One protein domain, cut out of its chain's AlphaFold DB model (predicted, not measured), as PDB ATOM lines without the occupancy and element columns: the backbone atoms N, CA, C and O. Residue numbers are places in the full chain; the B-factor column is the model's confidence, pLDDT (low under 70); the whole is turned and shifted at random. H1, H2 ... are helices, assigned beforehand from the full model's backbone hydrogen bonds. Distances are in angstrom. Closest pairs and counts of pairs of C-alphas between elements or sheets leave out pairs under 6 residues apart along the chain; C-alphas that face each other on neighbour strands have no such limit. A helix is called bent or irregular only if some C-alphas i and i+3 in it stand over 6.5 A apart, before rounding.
ATOM      1  N   ARG A  66     140.456 113.002 155.880       86.44
ATOM      2  CA  ARG A  66     141.378 113.409 154.815       86.44
ATOM      3  C   ARG A  66     140.686 113.357 153.463       86.44
ATOM      4  O   ARG A  66     139.744 112.598 153.242       86.44
ATOM      5  N   HIS A  67     141.210 114.146 152.535       82.94
ATOM      6  CA  HIS A  67     140.773 114.193 151.147       82.94
ATOM      7  C   HIS A  67     142.004 114.187 150.233       82.94
ATOM      8  O   HIS A  67     143.083 114.626 150.633       82.94
ATOM      9  N   VAL A  68     141.846 113.684 149.009       83.75
ATOM     10  CA  VAL A  68     142.914 113.685 147.996       83.75
ATOM     11  C   VAL A  68     143.107 115.109 147.459       83.75
ATOM     12  O   VAL A  68     142.128 115.832 147.258       83.75
ATOM     13  N   ARG A  69     144.357 115.528 147.228       79.88
ATOM     14  CA  ARG A  69     144.672 116.816 146.592       79.88
ATOM     15  C   ARG A  69     144.120 116.868 145.166       79.88
ATOM     16  O   ARG A  69     144.143 115.883 144.434       79.88
ATOM     17  N   SER A  70     143.667 118.054 144.770       69.38
ATOM     18  CA  SER A  70     143.268 118.364 143.399       69.38
ATOM     19  C   SER A  70     143.932 119.679 142.966       69.38
ATOM     20  O   SER A  70     143.819 120.657 143.712       69.38
ATOM     21  N   PRO A  71     144.619 119.731 141.807       69.94
ATOM     22  CA  PRO A  71     144.920 118.602 140.920       69.94
ATOM     23  C   PRO A  71     145.876 117.571 141.569       69.94
ATOM     24  O   PRO A  71     146.588 117.910 142.517       69.94
ATOM     25  N   PRO A  72     145.901 116.315 141.083       71.75
ATOM     26  CA  PRO A  72     146.865 115.310 141.527       71.75
ATOM     27  C   PRO A  72     148.278 115.623 141.008       71.75
ATOM     28  O   PRO A  72     148.447 116.129 139.895       71.75
ATOM     29  N   VAL A  73     149.296 115.277 141.799       77.88
ATOM     30  CA  VAL A  73     150.709 115.493 141.445       77.88
ATOM     31  C   VAL A  73     151.126 114.517 140.343       77.88
ATOM     32  O   VAL A  73     150.915 113.310 140.463       77.88
ATOM     33  N   LYS A  74     151.738 115.028 139.270       78.19
ATOM     34  CA  LYS A  74     152.254 114.212 138.159       78.19
ATOM     35  C   LYS A  74     153.704 113.790 138.420       78.19
ATOM     36  O   LYS A  74     154.504 114.591 138.891       78.19
ATOM     37  N   ASP A  75     154.044 112.546 138.086       81.62
ATOM     38  CA  ASP A  75     155.437 112.080 138.054       81.62
ATOM     39  C   ASP A  75     156.199 112.666 136.846       81.62
ATOM     40  O   ASP A  75     155.597 113.011 135.825       81.62
ATOM     41  N   ASN A  76     157.535 112.718 136.918       80.62
ATOM     42  CA  ASN A  76     158.375 113.063 135.765       80.62
ATOM     43  C   ASN A  76     158.271 111.987 134.666       80.62
ATOM     44  O   ASN A  76     158.064 110.811 134.967       80.62
ATOM     45  N   ALA A  77     158.478 112.350 133.396       74.56
ATOM     46  CA  ALA A  77     158.263 111.446 132.255       74.56
ATOM     47  C   ALA A  77     159.062 110.123 132.318       74.56
ATOM     48  O   ALA A  77     158.547 109.078 131.926       74.56
ATOM     49  N   ALA A  78     160.282 110.150 132.864       79.81
ATOM     50  CA  ALA A  78     161.111 108.972 133.123       79.81
ATOM     51  C   ALA A  78     161.467 108.868 134.623       79.81
ATOM     52  O   ALA A  78     161.477 109.899 135.299       79.81
ATOM     53  N   PRO A  79     161.756 107.664 135.160       83.81
ATOM     54  CA  PRO A  79     162.275 107.504 136.518       83.81
ATOM     55  C   PRO A  79     163.677 108.109 136.649       83.81
ATOM     56  O   PRO A  79     164.559 107.785 135.858       83.81
ATOM     57  N   CYS A  80     163.888 108.944 137.663       86.50
ATOM     58  CA  CYS A  80     165.161 109.635 137.875       86.50
ATOM     59  C   CYS A  80     166.249 108.689 138.429       86.50
ATOM     60  O   CYS A  80     166.031 107.992 139.425       86.50
ATOM     61  N   THR A  81     167.431 108.665 137.811       90.94
ATOM     62  CA  THR A  81     168.614 107.957 138.331       90.94
ATOM     63  C   THR A  81     169.322 108.762 139.426       90.94
ATOM     64  O   THR A  81     169.088 109.955 139.602       90.94
ATOM     65  N   LEU A  82     170.248 108.128 140.159       89.56
ATOM     66  CA  LEU A  82     171.034 108.813 141.194       89.56
ATOM     67  C   LEU A  82     171.819 110.021 140.645       89.56
ATOM     68  O   LEU A  82     171.867 111.049 141.307       89.56
ATOM     69  N   SER A  83     172.407 109.913 139.449       90.06
ATOM     70  CA  SER A  83     173.233 110.986 138.872       90.06
ATOM     71  C   SER A  83     172.389 112.194 138.457       90.06
ATOM     72  O   SER A  83     172.750 113.328 138.757       90.06
ATOM     73  N   GLU A  84     171.237 111.953 137.826       90.00
ATOM     74  CA  GLU A  84     170.283 113.005 137.443       90.00
ATOM     75  C   GLU A  84     169.645 113.654 138.683       90.00
ATOM     76  O   GLU A  84     169.419 114.864 138.712       90.00
ATOM     77  N   ALA A  85     169.404 112.868 139.740       91.56
ATOM     78  CA  ALA A  85     168.929 113.383 141.018       91.56
ATOM     79  C   ALA A  85     169.964 114.319 141.659       91.56
ATOM     80  O   ALA A  85     169.611 115.401 142.114       91.56
ATOM     81  N   GLU A  86     171.245 113.946 141.664       92.44
ATOM     82  CA  GLU A  86     172.323 114.789 142.188       92.44
ATOM     83  C   GLU A  86     172.540 116.068 141.365       92.44
ATOM     84  O   GLU A  86     172.793 117.125 141.946       92.44
ATOM     85  N   GLU A  87     172.400 116.012 140.040       91.38
ATOM     86  CA  GLU A  87     172.466 117.190 139.165       91.38
ATOM     87  C   GLU A  87     171.276 118.135 139.406       91.38
ATOM     88  O   GLU A  87     171.465 119.326 139.680       91.38
ATOM     89  N   SER A  88     170.050 117.599 139.427       89.94
ATOM     90  CA  SER A  88     168.840 118.365 139.746       89.94
ATOM     91  C   SER A  88     168.933 119.015 141.131       89.94
ATOM     92  O   SER A  88     168.703 120.221 141.273       89.94
ATOM     93  N   LEU A  89     169.363 118.267 142.153       92.38
ATOM     94  CA  LEU A  89     169.536 118.791 143.509       92.38
ATOM     95  C   LEU A  89     170.669 119.820 143.618       92.38
ATOM     96  O   LEU A  89     170.532 120.764 144.396       92.38
ATOM     97  N   SER A  90     171.724 119.710 142.805       91.69
ATOM     98  CA  SER A  90     172.774 120.736 142.705       91.69
ATOM     99  C   SER A  90     172.245 122.061 142.148       91.69
ATOM    100  O   SER A  90     172.697 123.123 142.570       91.69
ATOM    101  N   SER A  91     171.257 122.020 141.244       88.88
ATOM    102  CA  SER A  91     170.567 123.225 140.752       88.88
ATOM    103  C   SER A  91     169.540 123.789 141.746       88.88
ATOM    104  O   SER A  91     169.283 124.994 141.764       88.88
ATOM    105  N   PHE A  92     168.944 122.929 142.580       90.19
ATOM    106  CA  PHE A  92     167.855 123.288 143.492       90.19
ATOM    107  C   PHE A  92     168.339 123.793 144.861       90.19
ATOM    108  O   PHE A  92     167.692 124.659 145.448       90.19
ATOM    109  N   TYR A  93     169.460 123.278 145.377       92.25
ATOM    110  CA  TYR A  93     169.976 123.590 146.711       92.25
ATOM    111  C   TYR A  93     171.466 123.956 146.648       92.25
ATOM    112  O   TYR A  93     172.322 123.104 146.418       92.25
ATOM    113  N   SER A  94     171.791 125.227 146.904       88.94
ATOM    114  CA  SER A  94     173.152 125.786 146.781       88.94
ATOM    115  C   SER A  94     174.215 125.069 147.618       88.94
ATOM    116  O   SER A  94     175.386 125.032 147.245       88.94
ATOM    117  N   ASP A  95     173.819 124.484 148.748       90.69
ATOM    118  CA  ASP A  95     174.703 123.748 149.651       90.69
ATOM    119  C   ASP A  95     174.688 122.226 149.411       90.69
ATOM    120  O   ASP A  95     175.275 121.470 150.192       90.69
ATOM    121  N   PHE A  96     174.081 121.749 148.315       91.88
ATOM    122  CA  PHE A  96     174.016 120.320 147.989       91.88
ATOM    123  C   PHE A  96     175.402 119.682 147.842       91.88
ATOM    124  O   PHE A  96     175.624 118.582 148.340       91.88
ATOM    125  N   GLY A  97     176.381 120.392 147.266       89.12
ATOM    126  CA  GLY A  97     177.763 119.898 147.188       89.12
ATOM    127  C   GLY A  97     178.388 119.626 148.566       89.12
ATOM    128  O   GLY A  97     179.119 118.647 148.733       89.12
ATOM    129  N   LYS A  98     178.043 120.430 149.584       90.56
ATOM    130  CA  LYS A  98     178.462 120.199 150.979       90.56
ATOM    131  C   LYS A  98     177.713 119.009 151.575       90.56
ATOM    132  O   LYS A  98     178.355 118.117 152.123       90.56
ATOM    133  N   LEU A  99     176.385 118.959 151.406       91.12
ATOM    134  CA  LEU A  99     175.535 117.842 151.842       91.12
ATOM    135  C   LEU A  99     176.061 116.504 151.309       91.12
ATOM    136  O   LEU A  99     176.328 115.607 152.106       91.12
ATOM    137  N   LYS A 100     176.280 116.400 149.992       90.81
ATOM    138  CA  LYS A 100     176.836 115.210 149.342       90.81
ATOM    139  C   LYS A 100     178.195 114.841 149.927       90.81
ATOM    140  O   LYS A 100     178.352 113.726 150.417       90.81
ATOM    141  N   THR A 101     179.128 115.792 149.996       91.31
ATOM    142  CA  THR A 101     180.468 115.546 150.551       91.31
ATOM    143  C   THR A 101     180.409 115.015 151.989       91.31
ATOM    144  O   THR A 101     181.070 114.025 152.301       91.31
ATOM    145  N   THR A 102     179.593 115.601 152.873       90.75
ATOM    146  CA  THR A 102     179.413 115.119 154.256       90.75
ATOM    147  C   THR A 102     178.754 113.736 154.305       90.75
ATOM    148  O   THR A 102     179.177 112.870 155.079       90.75
ATOM    149  N   VAL A 103     177.737 113.502 153.470       88.25
ATOM    150  CA  VAL A 103     176.993 112.237 153.389       88.25
ATOM    151  C   VAL A 103     177.856 111.093 152.851       88.25
ATOM    152  O   VAL A 103     177.728 109.968 153.334       88.25
ATOM    153  N   GLU A 104     178.775 111.352 151.928       86.75
ATOM    154  CA  GLU A 104     179.712 110.351 151.413       86.75
ATOM    155  C   GLU A 104     180.891 110.145 152.374       86.75
ATOM    156  O   GLU A 104     181.088 109.041 152.886       86.75
ATOM    157  N   THR A 105     181.637 111.212 152.680       88.31
ATOM    158  CA  THR A 105     182.974 111.112 153.295       88.31
ATOM    159  C   THR A 105     182.980 110.955 154.817       88.31
ATOM    160  O   THR A 105     183.915 110.359 155.352       88.31
ATOM    161  N   SER A 106     181.968 111.450 155.545       88.44
ATOM    162  CA  SER A 106     182.016 111.388 157.013       88.44
ATOM    163  C   SER A 106     181.863 109.947 157.533       88.44
ATOM    164  O   SER A 106     180.973 109.217 157.088       88.44
ATOM    165  N   PRO A 107     182.656 109.514 158.529       85.69
ATOM    166  CA  PRO A 107     182.398 108.282 159.268       85.69
ATOM    167  C   PRO A 107     181.369 108.468 160.400       85.69
ATOM    168  O   PRO A 107     180.879 107.475 160.943       85.69
ATOM    169  N   LYS A 108     181.032 109.709 160.794       91.31
ATOM    170  CA  LYS A 108     180.117 109.985 161.914       91.31
ATOM    171  C   LYS A 108     178.678 110.071 161.414       91.31
ATOM    172  O   LYS A 108     178.335 110.917 160.595       91.31
ATOM    173  N   TRP A 109     177.800 109.221 161.943       91.44
ATOM    174  CA  TRP A 109     176.386 109.225 161.549       91.44
ATOM    175  C   TRP A 109     175.661 110.515 161.959       91.44
ATOM    176  O   TRP A 109     174.717 110.912 161.282       91.44
ATOM    177  N   GLN A 110     176.109 111.169 163.035       95.12
ATOM    178  CA  GLN A 110     175.545 112.422 163.536       95.12
ATOM    179  C   GLN A 110     175.611 113.525 162.476       95.12
ATOM    180  O   GLN A 110     174.597 114.150 162.190       95.12
ATOM    181  N   GLU A 111     176.769 113.690 161.834       93.88
ATOM    182  CA  GLU A 111     177.009 114.718 160.811       93.88
ATOM    183  C   GLU A 111     176.126 114.498 159.570       93.88
ATOM    184  O   GLU A 111     175.626 115.452 158.981       93.88
ATOM    185  N   LYS A 112     175.852 113.234 159.210       93.62
ATOM    186  CA  LYS A 112     174.931 112.889 158.108       93.62
ATOM    187  C   LYS A 112     173.474 113.187 158.459       93.62
ATOM    188  O   LYS A 112     172.729 113.667 157.609       93.62
ATOM    189  N   VAL A 113     173.071 112.924 159.704       94.06
ATOM    190  CA  VAL A 113     171.729 113.257 160.211       94.06
ATOM    191  C   VAL A 113     171.538 114.772 160.283       94.06
ATOM    192  O   VAL A 113     170.516 115.270 159.830       94.06
ATOM    193  N   GLU A 114     172.524 115.518 160.778       94.81
ATOM    194  CA  GLU A 114     172.495 116.984 160.848       94.81
ATOM    195  C   GLU A 114     172.417 117.632 159.457       94.81
ATOM    196  O   GLU A 114     171.577 118.508 159.225       94.81
ATOM    197  N   ALA A 115     173.202 117.140 158.493       93.88
ATOM    198  CA  ALA A 115     173.143 117.605 157.111       93.88
ATOM    199  C   ALA A 115     171.783 117.294 156.446       93.88
ATOM    200  O   ALA A 115     171.177 118.180 155.841       93.88
ATOM    201  N   MET A 116     171.246 116.077 156.619       94.75
ATOM    202  CA  MET A 116     169.925 115.699 156.088       94.75
ATOM    203  C   MET A 116     168.772 116.462 156.767       94.75
ATOM    204  O   MET A 116     167.805 116.837 156.104       94.75
ATOM    205  N   ASN A 117     168.876 116.771 158.062       94.75
ATOM    206  CA  ASN A 117     167.910 117.615 158.773       94.75
ATOM    207  C   ASN A 117     167.951 119.069 158.272       94.75
ATOM    208  O   ASN A 117     166.904 119.698 158.118       94.75
ATOM    209  N   THR A 118     169.143 119.589 157.968       95.12
ATOM    210  CA  THR A 118     169.328 120.926 157.376       95.12
ATOM    211  C   THR A 118     168.695 121.001 155.984       95.12
ATOM    212  O   THR A 118     167.933 121.923 155.699       95.12
ATOM    213  N   PHE A 119     168.910 119.981 155.149       95.31
ATOM    214  CA  PHE A 119     168.258 119.860 153.844       95.31
ATOM    215  C   PHE A 119     166.730 119.707 153.962       95.31
ATOM    216  O   PHE A 119     165.978 120.385 153.266       95.31
ATOM    217  N   SER A 120     166.253 118.913 154.926       95.12
ATOM    218  CA  SER A 120     164.821 118.783 155.232       95.12
ATOM    219  C   SER A 120     164.194 120.118 155.638       95.12
ATOM    220  O   SER A 120     163.057 120.393 155.261       95.12
ATOM    221  N   LYS A 121     164.921 120.972 156.374       95.44
ATOM    222  CA  LYS A 121     164.483 122.338 156.700       95.44
ATOM    223  C   LYS A 121     164.409 123.217 155.445       95.44
ATOM    224  O   LYS A 121     163.381 123.858 155.236       95.44
ATOM    225  N   PHE A 122     165.431 123.187 154.585       95.12
ATOM    226  CA  PHE A 122     165.420 123.906 153.305       95.12
ATOM    227  C   PHE A 122     164.203 123.531 152.442       95.12
ATOM    228  O   PHE A 122     163.553 124.419 151.890       95.12
ATOM    229  N   ILE A 123     163.831 122.243 152.392       94.81
ATOM    230  CA  ILE A 123     162.634 121.763 151.680       94.81
ATOM    231  C   ILE A 123     161.342 122.353 152.278       94.81
ATOM    232  O   ILE A 123     160.475 122.775 151.515       94.81
ATOM    233  N   LYS A 124     161.213 122.475 153.610       94.00
ATOM    234  CA  LYS A 124     160.034 123.117 154.242       94.00
ATOM    235  C   LYS A 124     159.876 124.585 153.859       94.00
ATOM    236  O   LYS A 124     158.752 125.067 153.743       94.00
ATOM    237  N   GLU A 125     160.993 125.276 153.673       93.06
ATOM    238  CA  GLU A 125     161.031 126.707 153.369       93.06
ATOM    239  C   GLU A 125     160.878 126.984 151.857       93.06
ATOM    240  O   GLU A 125     160.234 127.965 151.489       93.06
ATOM    241  N   ASN A 126     161.387 126.105 150.979       92.19
ATOM    242  CA  ASN A 126     161.547 126.375 149.537       92.19
ATOM    243  C   ASN A 126     160.863 125.361 148.590       92.19
ATOM    244  O   ASN A 126     160.899 125.540 147.372       92.19
ATOM    245  N   GLY A 127     160.252 124.289 149.110       86.00
ATOM    246  CA  GLY A 127     159.716 123.174 148.311       86.00
ATOM    247  C   GLY A 127     158.338 123.391 147.666       86.00
ATOM    248  O   GLY A 127     157.931 122.608 146.809       86.00
ATOM    249  N   LYS A 128     157.599 124.446 148.036       88.25
ATOM    250  CA  LYS A 128     156.265 124.711 147.463       88.25
ATOM    251  C   LYS A 128     156.368 124.977 145.957       88.25
ATOM    252  O   LYS A 128     157.136 125.837 145.535       88.25
ATOM    253  N   GLY A 129     155.588 124.249 145.155       81.00
ATOM    254  CA  GLY A 129     155.643 124.332 143.689       81.00
ATOM    255  C   GLY A 129     156.908 123.717 143.070       81.00
ATOM    256  O   GLY A 129     157.263 124.051 141.942       81.00
ATOM    257  N   ARG A 130     157.619 122.838 143.794       85.81
ATOM    258  CA  ARG A 130     158.819 122.121 143.315       85.81
ATOM    259  C   ARG A 130     158.563 120.626 143.094       85.81
ATOM    260  O   ARG A 130     159.449 119.803 143.305       85.81
ATOM    261  N   GLU A 131     157.358 120.300 142.633       83.50
ATOM    262  CA  GLU A 131     156.852 118.944 142.363       83.50
ATOM    263  C   GLU A 131     157.843 118.083 141.561       83.50
ATOM    264  O   GLU A 131     158.163 116.973 141.984       83.50
ATOM    265  N   ALA A 132     158.422 118.620 140.480       83.94
ATOM    266  CA  ALA A 132     159.416 117.929 139.645       83.94
ATOM    267  C   ALA A 132     160.642 117.414 140.432       83.94
ATOM    268  O   ALA A 132     161.164 116.336 140.146       83.94
ATOM    269  N   GLN A 133     161.060 118.144 141.474       89.00
ATOM    270  CA  GLN A 133     162.248 117.814 142.272       89.00
ATOM    271  C   GLN A 133     161.949 116.824 143.408       89.00
ATOM    272  O   GLN A 133     162.877 116.337 144.057       89.00
ATOM    273  N   SER A 134     160.675 116.488 143.643       91.19
ATOM    274  CA  SER A 134     160.269 115.528 144.677       91.19
ATOM    275  C   SER A 134     160.909 114.151 144.477       91.19
ATOM    276  O   SER A 134     161.415 113.556 145.428       91.19
ATOM    277  N   GLU A 135     160.973 113.678 143.231       92.62
ATOM    278  CA  GLU A 135     161.591 112.404 142.871       92.62
ATOM    279  C   GLU A 135     163.101 112.407 143.133       92.62
ATOM    280  O   GLU A 135     163.613 111.464 143.734       92.62
ATOM    281  N   ALA A 136     163.805 113.485 142.775       93.12
ATOM    282  CA  ALA A 136     165.240 113.621 143.020       93.12
ATOM    283  C   ALA A 136     165.571 113.586 144.526       93.12
ATOM    284  O   ALA A 136     166.491 112.881 144.948       93.12
ATOM    285  N   ILE A 137     164.772 114.273 145.358       93.81
ATOM    286  CA  ILE A 137     164.899 114.223 146.824       93.81
ATOM    287  C   ILE A 137     164.690 112.790 147.344       93.81
ATOM    288  O   ILE A 137     165.475 112.305 148.161       93.81
ATOM    289  N   VAL A 138     163.656 112.093 146.859       94.00
ATOM    290  CA  VAL A 138     163.330 110.715 147.263       94.00
ATOM    291  C   VAL A 138     164.430 109.729 146.861       94.00
ATOM    292  O   VAL A 138     164.837 108.908 147.681       94.00
ATOM    293  N   VAL A 139     164.957 109.824 145.637       93.75
ATOM    294  CA  VAL A 139     166.073 108.992 145.148       93.75
ATOM    295  C   VAL A 139     167.322 109.191 146.014       93.75
ATOM    296  O   VAL A 139     167.945 108.211 146.430       93.75
ATOM    297  N   TYR A 140     167.644 110.435 146.375       94.38
ATOM    298  CA  TYR A 140     168.782 110.751 147.242       94.38
ATOM    299  C   TYR A 140     168.584 110.284 148.703       94.38
ATOM    300  O   TYR A 140     169.499 109.750 149.332       94.38
ATOM    301  N   ALA A 141     167.371 110.397 149.254       94.19
ATOM    302  CA  ALA A 141     167.049 109.864 150.582       94.19
ATOM    303  C   ALA A 141     167.058 108.318 150.619       94.19
ATOM    304  O   ALA A 141     167.476 107.713 151.618       94.19
ATOM    305  N   ASN A 142     166.658 107.663 149.524       92.25
ATOM    306  CA  ASN A 142     166.737 106.210 149.364       92.25
ATOM    307  C   ASN A 142     168.188 105.718 149.250       92.25
ATOM    308  O   ASN A 142     168.524 104.712 149.876       92.25
ATOM    309  N   SER A 143     169.074 106.432 148.546       91.56
ATOM    310  CA  SER A 143     170.484 106.027 148.426       91.56
ATOM    311  C   SER A 143     171.224 106.088 149.772       91.56
ATOM    312  O   SER A 143     171.880 105.115 150.157       91.56
ATOM    313  N   LEU A 144     171.033 107.158 150.560       91.25
ATOM    314  CA  LEU A 144     171.589 107.274 151.917       91.25
ATOM    315  C   LEU A 144     171.024 106.210 152.874       91.25
ATOM    316  O   LEU A 144     171.772 105.588 153.634       91.25
ATOM    317  N   SER A 145     169.714 105.956 152.830       91.62
ATOM    318  CA  SER A 145     169.084 104.924 153.669       91.62
ATOM    319  C   SER A 145     169.331 103.489 153.176       91.62
ATOM    320  O   SER A 145     169.006 102.542 153.900       91.62
ATOM    321  N   LYS A 146     169.929 103.319 151.987       90.62
ATOM    322  CA  LYS A 146     170.107 102.050 151.262       90.62
ATOM    323  C   LYS A 146     168.778 101.305 151.102       90.62
ATOM    324  O   LYS A 146     168.633 100.191 151.594       90.62
ATOM    325  N   ASP A 147     167.784 101.966 150.513       89.62
ATOM    326  CA  ASP A 147     166.379 101.528 150.440       89.62
ATOM    327  C   ASP A 147     165.840 101.124 151.830       89.62
ATOM    328  O   ASP A 147     165.323 100.025 152.044       89.62
ATOM    329  N   PHE A 148     166.072 101.983 152.825       92.62
ATOM    330  CA  PHE A 148     165.777 101.743 154.243       92.62
ATOM    331  C   PHE A 148     166.432 100.492 154.886       92.62
ATOM    332  O   PHE A 148     166.039 100.062 155.980       92.62
ATOM    333  N   LYS A 149     167.484  99.923 154.280       91.50
ATOM    334  CA  LYS A 149     168.262  98.785 154.820       91.50
ATOM    335  C   LYS A 149     169.465  99.217 155.675       91.50
ATOM    336  O   LYS A 149     170.144  98.358 156.234       91.50
ATOM    337  N   ALA A 150     169.747 100.517 155.807       90.19
ATOM    338  CA  ALA A 150     170.833 101.021 156.648       90.19
ATOM    339  C   ALA A 150     170.699 100.574 158.119       90.19
ATOM    340  O   ALA A 150     169.635 100.663 158.728       90.19
ATOM    341  N   ALA A 151     171.812 100.137 158.717       88.25
ATOM    342  CA  ALA A 151     171.841  99.601 160.082       88.25
ATOM    343  C   ALA A 151     171.641 100.660 161.188       88.25
ATOM    344  O   ALA A 151     171.436 100.307 162.349       88.25
ATOM    345  N   ASN A 152     171.719 101.954 160.859       92.19
ATOM    346  CA  ASN A 152     171.569 103.038 161.827       92.19
ATOM    347  C   ASN A 152     170.157 103.635 161.772       92.19
ATOM    348  O   ASN A 152     169.805 104.339 160.826       92.19
ATOM    349  N   MET A 153     169.388 103.403 162.836       92.56
ATOM    350  CA  MET A 153     168.010 103.875 162.996       92.56
ATOM    351  C   MET A 153     167.849 105.394 162.817       92.56
ATOM    352  O   MET A 153     166.829 105.843 162.302       92.56
ATOM    353  N   ASN A 154     168.852 106.193 163.185       93.69
ATOM    354  CA  ASN A 154     168.762 107.651 163.095       93.69
ATOM    355  C   ASN A 154     168.927 108.145 161.647       93.69
ATOM    356  O   ASN A 154     168.311 109.139 161.278       93.69
ATOM    357  N   ILE A 155     169.690 107.415 160.819       93.88
ATOM    358  CA  ILE A 155     169.774 107.661 159.369       93.88
ATOM    359  C   ILE A 155     168.463 107.241 158.691       93.88
ATOM    360  O   ILE A 155     167.943 107.972 157.856       93.88
ATOM    361  N   LEU A 156     167.883 106.098 159.088       94.12
ATOM    362  CA  LEU A 156     166.560 105.694 158.596       94.12
ATOM    363  C   LEU A 156     165.502 106.760 158.910       94.12
ATOM    364  O   LEU A 156     164.718 107.102 158.029       94.12
ATOM    365  N   LYS A 157     165.503 107.306 160.135       94.12
ATOM    366  CA  LYS A 157     164.528 108.322 160.536       94.12
ATOM    367  C   LYS A 157     164.719 109.655 159.804       94.12
ATOM    368  O   LYS A 157     163.743 110.137 159.248       94.12
ATOM    369  N   CYS A 158     165.933 110.208 159.687       95.00
ATOM    370  CA  CYS A 158     166.098 111.475 158.955       95.00
ATOM    371  C   CYS A 158     165.792 111.352 157.448       95.00
ATOM    372  O   CYS A 158     165.248 112.287 156.866       95.00
ATOM    373  N   CYS A 159     166.052 110.198 156.818       95.69
ATOM    374  CA  CYS A 159     165.599 109.941 155.447       95.69
ATOM    375  C   CYS A 159     164.066 109.836 155.351       95.69
ATOM    376  O   CYS A 159     163.480 110.363 154.408       95.69
ATOM    377  N   LEU A 160     163.408 109.197 156.326       95.50
ATOM    378  CA  LEU A 160     161.946 109.098 156.382       95.50
ATOM    379  C   LEU A 160     161.293 110.475 156.588       95.50
ATOM    380  O   LEU A 160     160.357 110.819 155.870       95.50
ATOM    381  N   ASP A 161     161.829 111.279 157.509       94.88
ATOM    382  CA  ASP A 161     161.377 112.644 157.793       94.88
ATOM    383  C   ASP A 161     161.597 113.577 156.584       94.88
ATOM    384  O   ASP A 161     160.755 114.433 156.307       94.88
ATOM    385  N   CYS A 162     162.676 113.383 155.813       96.25
ATOM    386  CA  CYS A 162     162.942 114.099 154.559       96.25
ATOM    387  C   CYS A 162     161.933 113.734 153.451       96.25
ATOM    388  O   CYS A 162     161.353 114.618 152.815       96.25
ATOM    389  N   ILE A 163     161.643 112.441 153.260       96.38
ATOM    390  CA  ILE A 163     160.629 111.980 152.294       96.38
ATOM    391  C   ILE A 163     159.224 112.444 152.707       96.38
ATOM    392  O   ILE A 163     158.470 112.927 151.864       96.38
ATOM    393  N   ARG A 164     158.886 112.388 154.002       95.44
ATOM    394  CA  ARG A 164     157.628 112.923 154.544       95.44
ATOM    395  C   ARG A 164     157.504 114.427 154.320       95.44
ATOM    396  O   ARG A 164     156.490 114.871 153.797       95.44
ATOM    397  N   CYS A 165     158.545 115.192 154.635       95.25
ATOM    398  CA  CYS A 165     158.620 116.624 154.350       95.25
ATOM    399  C   CYS A 165     158.372 116.926 152.859       95.25
ATOM    400  O   CYS A 165     157.604 117.825 152.517       95.25
ATOM    401  N   THR A 166     158.969 116.129 151.972       94.56
ATOM    402  CA  THR A 166     158.796 116.249 150.518       94.56
ATOM    403  C   THR A 166     157.352 115.958 150.097       94.56
ATOM    404  O   THR A 166     156.774 116.733 149.338       94.56
ATOM    405  N   ALA A 167     156.729 114.908 150.640       93.62
ATOM    406  CA  ALA A 167     155.323 114.583 150.396       93.62
ATOM    407  C   ALA A 167     154.369 115.697 150.876       93.62
ATOM    408  O   ALA A 167     153.469 116.101 150.142       93.62
ATOM    409  N   GLU A 168     154.600 116.233 152.080       92.38
ATOM    410  CA  GLU A 168     153.800 117.309 152.675       92.38
ATOM    411  C   GLU A 168     153.924 118.628 151.878       92.38
ATOM    412  O   GLU A 168     152.913 119.289 151.618       92.38
ATOM    413  N   VAL A 169     155.142 119.014 151.470       91.62
ATOM    414  CA  VAL A 169     155.450 120.369 150.962       91.62
ATOM    415  C   VAL A 169     155.589 120.447 149.439       91.62
ATOM    416  O   VAL A 169     155.008 121.350 148.836       91.62
ATOM    417  N   CYS A 170     156.329 119.525 148.818       90.31
ATOM    418  CA  CYS A 170     156.501 119.476 147.362       90.31
ATOM    419  C   CYS A 170     155.353 118.726 146.675       90.31
ATOM    420  O   CYS A 170     155.038 119.031 145.533       90.31
ATOM    421  N   GLY A 171     154.744 117.753 147.362       88.88
ATOM    422  CA  GLY A 171     153.905 116.737 146.726       88.88
ATOM    423  C   GLY A 171     154.746 115.628 146.082       88.88
ATOM    424  O   GLY A 171     155.928 115.818 145.804       88.88
ATOM    425  N   ILE A 172     154.151 114.447 145.890       89.88
ATOM    426  CA  ILE A 172     154.795 113.260 145.301       89.88
ATOM    427  C   ILE A 172     153.789 112.571 144.368       89.88
ATOM    428  O   ILE A 172     152.636 112.379 144.753       89.88
ATOM    429  N   GLY A 173     154.233 112.210 143.160       86.00
ATOM    430  CA  GLY A 173     153.429 111.505 142.155       86.00
ATOM    431  C   GLY A 173     153.227 110.010 142.440       86.00
ATOM    432  O   GLY A 173     153.801 109.436 143.370       86.00
ATOM    433  N   LEU A 174     152.383 109.363 141.636       89.75
ATOM    434  CA  LEU A 174     151.904 107.994 141.846       89.75
ATOM    435  C   LEU A 174     153.018 106.941 141.723       89.75
ATOM    436  O   LEU A 174     153.098 106.033 142.559       89.75
ATOM    437  N   ARG A 175     153.909 107.061 140.727       91.44
ATOM    438  CA  ARG A 175     155.062 106.155 140.548       91.44
ATOM    439  C   ARG A 175     155.997 106.237 141.751       91.44
ATOM    440  O   ARG A 175     156.405 105.206 142.295       91.44
ATOM    441  N   VAL A 176     156.329 107.455 142.170       92.19
ATOM    442  CA  VAL A 176     157.269 107.693 143.272       92.19
ATOM    443  C   VAL A 176     156.658 107.266 144.613       92.19
ATOM    444  O   VAL A 176     157.324 106.576 145.388       92.19
ATOM    445  N   ALA A 177     155.374 107.554 144.856       94.19
ATOM    446  CA  ALA A 177     154.640 107.092 146.038       94.19
ATOM    447  C   ALA A 177     154.653 105.558 146.164       94.19
ATOM    448  O   ALA A 177     155.010 105.029 147.222       94.19
ATOM    449  N   LYS A 178     154.351 104.831 145.078       94.00
ATOM    450  CA  LYS A 178     154.398 103.359 145.055       94.00
ATOM    451  C   LYS A 178     155.795 102.815 145.380       94.00
ATOM    452  O   LYS A 178     155.911 101.870 146.162       94.00
ATOM    453  N   SER A 179     156.851 103.430 144.844       93.56
ATOM    454  CA  SER A 179     158.245 103.049 145.123       93.56
ATOM    455  C   SER A 179     158.620 103.217 146.606       93.56
ATOM    456  O   SER A 179     159.189 102.306 147.218       93.56
ATOM    457  N   ILE A 180     158.231 104.343 147.220       95.06
ATOM    458  CA  ILE A 180     158.433 104.609 148.656       95.06
ATOM    459  C   ILE A 180     157.725 103.551 149.511       95.06
ATOM    460  O   ILE A 180     158.329 102.985 150.423       95.06
ATOM    461  N   ILE A 181     156.461 103.253 149.198       95.81
ATOM    462  CA  ILE A 181     155.644 102.299 149.958       95.81
ATOM    463  C   ILE A 181     156.241 100.892 149.878       95.81
ATOM    464  O   ILE A 181     156.493 100.283 150.916       95.81
ATOM    465  N   LEU A 182     156.561 100.389 148.680       94.50
ATOM    466  CA  LEU A 182     157.184  99.068 148.513       94.50
ATOM    467  C   LEU A 182     158.522  98.953 149.269       94.50
ATOM    468  O   LEU A 182     158.798  97.920 149.883       94.50
ATOM    469  N   SER A 183     159.315 100.028 149.295       93.25
ATOM    470  CA  SER A 183     160.582 100.098 150.044       93.25
ATOM    471  C   SER A 183     160.388 100.070 151.568       93.25
ATOM    472  O   SER A 183     161.250  99.575 152.298       93.25
ATOM    473  N   LEU A 184     159.251 100.569 152.064       95.62
ATOM    474  CA  LEU A 184     158.935 100.688 153.491       95.62
ATOM    475  C   LEU A 184     158.044  99.567 154.049       95.62
ATOM    476  O   LEU A 184     157.992  99.411 155.271       95.62
ATOM    477  N   VAL A 185     157.426  98.718 153.215       95.00
ATOM    478  CA  VAL A 185     156.672  97.528 153.672       95.00
ATOM    479  C   VAL A 185     157.454  96.664 154.686       95.00
ATOM    480  O   VAL A 185     156.855  96.260 155.687       95.00
ATOM    481  N   PRO A 186     158.776  96.415 154.556       93.12
ATOM    482  CA  PRO A 186     159.553  95.703 155.580       93.12
ATOM    483  C   PRO A 186     159.616  96.393 156.958       93.12
ATOM    484  O   PRO A 186     159.953  95.741 157.945       93.12
ATOM    485  N   LYS A 187     159.310  97.696 157.046       94.12
ATOM    486  CA  LYS A 187     159.457  98.544 158.245       94.12
ATOM    487  C   LYS A 187     158.145  98.897 158.951       94.12
ATOM    488  O   LYS A 187     158.208  99.367 160.082       94.12
ATOM    489  N   ILE A 188     156.977  98.617 158.363       95.75
ATOM    490  CA  ILE A 188     155.654  98.975 158.933       95.75
ATOM    491  C   ILE A 188     155.393  98.430 160.351       95.75
ATOM    492  O   ILE A 188     154.516  98.924 161.050       95.75
ATOM    493  N   HIS A 189     156.146  97.412 160.778       94.44
ATOM    494  CA  HIS A 189     156.024  96.757 162.084       94.44
ATOM    495  C   HIS A 189     157.200  97.042 163.037       94.44
ATOM    496  O   HIS A 189     157.264  96.472 164.128       94.44
ATOM    497  N   ASP A 190     158.143  97.902 162.641       94.25
ATOM    498  CA  ASP A 190     159.251  98.319 163.498       94.25
ATOM    499  C   ASP A 190     158.724  99.197 164.646       94.25
ATOM    500  O   ASP A 190     158.000 100.167 164.423       94.25
ATOM    501  N   ARG A 191     159.105  98.887 165.891       92.31
ATOM    502  CA  ARG A 191     158.598  99.580 167.091       92.31
ATOM    503  C   ARG A 191     158.987 101.069 167.167       92.31
ATOM    504  O   ARG A 191     158.417 101.789 167.982       92.31
ATOM    505  N   LYS A 192     159.960 101.527 166.372       91.25
ATOM    506  CA  LYS A 192     160.423 102.923 166.320       91.25
ATOM    507  C   LYS A 192     160.004 103.660 165.048       91.25
ATOM    508  O   LYS A 192     159.837 104.867 165.139       91.25
ATOM    509  N   LEU A 193     159.845 102.966 163.915       93.19
ATOM    510  CA  LEU A 193     159.485 103.585 162.625       93.19
ATOM    511  C   LEU A 193     158.046 103.318 162.168       93.19
ATOM    512  O   LEU A 193     157.528 104.085 161.369       93.19
ATOM    513  N   GLY A 194     157.375 102.258 162.634       93.69
ATOM    514  CA  GLY A 194     156.076 101.833 162.089       93.69
ATOM    515  C   GLY A 194     154.978 102.905 162.166       93.69
ATOM    516  O   GLY A 194     154.172 103.024 161.247       93.69
ATOM    517  N   GLY A 195     154.997 103.737 163.215       94.50
ATOM    518  CA  GLY A 195     154.120 104.908 163.336       94.50
ATOM    519  C   GLY A 195     154.444 106.000 162.312       94.50
ATOM    520  O   GLY A 195     153.557 106.426 161.578       94.50
ATOM    521  N   ASP A 196     155.719 106.389 162.200       94.56
ATOM    522  CA  ASP A 196     156.183 107.396 161.232       94.56
ATOM    523  C   ASP A 196     155.902 106.960 159.776       94.56
ATOM    524  O   ASP A 196     155.507 107.769 158.938       94.56
ATOM    525  N   VAL A 197     156.066 105.663 159.483       97.00
ATOM    526  CA  VAL A 197     155.759 105.048 158.180       97.00
ATOM    527  C   VAL A 197     154.250 105.035 157.921       97.00
ATOM    528  O   VAL A 197     153.824 105.374 156.820       97.00
ATOM    529  N   SER A 198     153.425 104.701 158.921       96.31
ATOM    530  CA  SER A 198     151.963 104.776 158.797       96.31
ATOM    531  C   SER A 198     151.490 106.206 158.521       96.31
ATOM    532  O   SER A 198     150.636 106.398 157.659       96.31
ATOM    533  N   ASP A 199     152.063 107.205 159.196       95.81
ATOM    534  CA  ASP A 199     151.791 108.621 158.933       95.81
ATOM    535  C   ASP A 199     152.174 109.025 157.506       95.81
ATOM    536  O   ASP A 199     151.358 109.622 156.802       95.81
ATOM    537  N   LEU A 200     153.384 108.667 157.056       96.50
ATOM    538  CA  LEU A 200     153.832 108.920 155.684       96.50
ATOM    539  C   LEU A 200     152.873 108.296 154.663       96.50
ATOM    540  O   LEU A 200     152.551 108.935 153.668       96.50
ATOM    541  N   TYR A 201     152.376 107.084 154.908       97.12
ATOM    542  CA  TYR A 201     151.431 106.431 154.001       97.12
ATOM    543  C   TYR A 201     150.100 107.191 153.920       97.12
ATOM    544  O   TYR A 201     149.504 107.234 152.847       97.12
ATOM    545  N   MET A 202     149.646 107.839 155.001       96.06
ATOM    546  CA  MET A 202     148.461 108.699 154.924       96.06
ATOM    547  C   MET A 202     148.750 109.979 154.122       96.06
ATOM    548  O   MET A 202     147.929 110.366 153.301       96.06
ATOM    549  N   VAL A 203     149.927 110.599 154.277       94.56
ATOM    550  CA  VAL A 203     150.328 111.771 153.463       94.56
ATOM    551  C   VAL A 203     150.464 111.405 151.976       94.56
ATOM    552  O   VAL A 203     150.012 112.149 151.107       94.56
ATOM    553  N   LEU A 204     151.021 110.234 151.654       94.62
ATOM    554  CA  LEU A 204     151.051 109.725 150.277       94.62
ATOM    555  C   LEU A 204     149.634 109.449 149.743       94.62
ATOM    556  O   LEU A 204     149.374 109.705 148.571       94.62
ATOM    557  N   GLY A 205     148.701 109.018 150.600       92.50
ATOM    558  CA  GLY A 205     147.277 108.901 150.269       92.50
ATOM    559  C   GLY A 205     146.591 110.241 149.963       92.50
ATOM    560  O   GLY A 205     145.707 110.286 149.113       92.50
ATOM    561  N   GLU A 206     147.019 111.347 150.584       91.06
ATOM    562  CA  GLU A 206     146.555 112.701 150.230       91.06
ATOM    563  C   GLU A 206     147.114 113.166 148.876       91.06
ATOM    564  O   GLU A 206     146.406 113.826 148.120       91.06
ATOM    565  N   GLY A 207     148.374 112.844 148.563       86.12
ATOM    566  CA  GLY A 207     149.046 113.297 147.337       86.12
ATOM    567  C   GLY A 207     148.714 112.482 146.081       86.12
ATOM    568  O   GLY A 207     148.425 113.063 145.037       86.12
ATOM    569  N   ALA A 208     148.747 111.151 146.190       87.81
ATOM    570  CA  ALA A 208     148.585 110.206 145.078       87.81
ATOM    571  C   ALA A 208     147.264 109.407 145.120       87.81
ATOM    572  O   ALA A 208     146.952 108.694 144.169       87.81
ATOM    573  N   GLY A 209     146.479 109.531 146.197       89.12
ATOM    574  CA  GLY A 209     145.221 108.806 146.411       89.12
ATOM    575  C   GLY A 209     145.385 107.540 147.273       89.12
ATOM    576  O   GLY A 209     146.382 106.824 147.146       89.12
TER     577      GLY A 209
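Overview. This is residues 66 to 209 of the 1115 residues of the protein "Cytoskeleton-associated protein" of Blastocystis sp. subtype 1 (strain ATCC 50177 / NandII) (UniProt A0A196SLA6). An up-and-down bundle of four helices, H4 to H7, is the core; H3 packs beside H5, H2 folds back along H3, and H1 crosses H4 at a steep angle. H3, H5 and H7 make a row running one way, while H2, H4 and H6 run the other way. The printed part has 144 residues with seven named helices, H1 to H7 in chain order, and no named strand, so the class is all helix. It is compact, with a radius of gyration of the C-alphas of 14.2 A, and rounded, spanning 42 by 37 by 26 A.

Arrangement. Residues 66 to 81 hold no named element. H1, residues 82 to 92, and H2, residues 96 to 105, touch only at the corner, and only just, with 3 pairs of C-alphas within 8 A. H3, residues 109 to 126, makes a hairpin with H2, touching it with residues 111 to 119 alone; the closest C-alphas, of Val 103 and Lys 112, are 5.2 A apart. H4, residues 131 to 145, touches H1 at a steep tilt of 55 degrees, the C-alphas of Ala 85 and Ala 136 being closest at 4.2 A. H5, residues 153 to 169, makes a hairpin with H4, closest at the C-alphas of Ala 141 and Cys 159, 5.1 A. H5 also touches H3, the same way at a shallow tilt of 6 degrees, with the C-alphas of Ser 120 and Cys 162 closest at 5.1 A. H6, residues 174 to 187, only just touches H4, with 3 pairs of C-alphas within 8 A; those of Glu 135 and Val 176 are closest at 6.4 A. H7, residues 194 to 208, makes a hairpin with H6, closest at the C-alphas of Leu 174 and Ala 208, 5.1 A. H7 touches H5, closest at the C-alphas of Arg 164 and Leu 200, 5.6 A. H4 and H7 are apart. In H1, H2, H3, H5 and H7 every O i to N i+4 pair is within hydrogen-bond range; in H4 9 of 11 are, in H6 8 of 10.

Along the chain. H1 begins at C-alpha 82, (171.034, 108.813, 141.194). H3 is 25.7 A long, H5 24.0 A and H4 21.8 A. H4 is irregular, but only just, with C-alphas 132 and 135 6.8 A apart; H6 is irregular, with C-alphas 183 and 186 7.1 A apart. H7 ends at C-alpha 208, (148.585, 110.206, 145.078).

Size, cuts and confidence. The C-alphas of Ser 70 and Pro 107 are the two farthest apart, 43.4 A. The printed part has no cut, and no link between helices is long. Mean pLDDT of the printed part is 90.9; residues 70 to 71 are under 70.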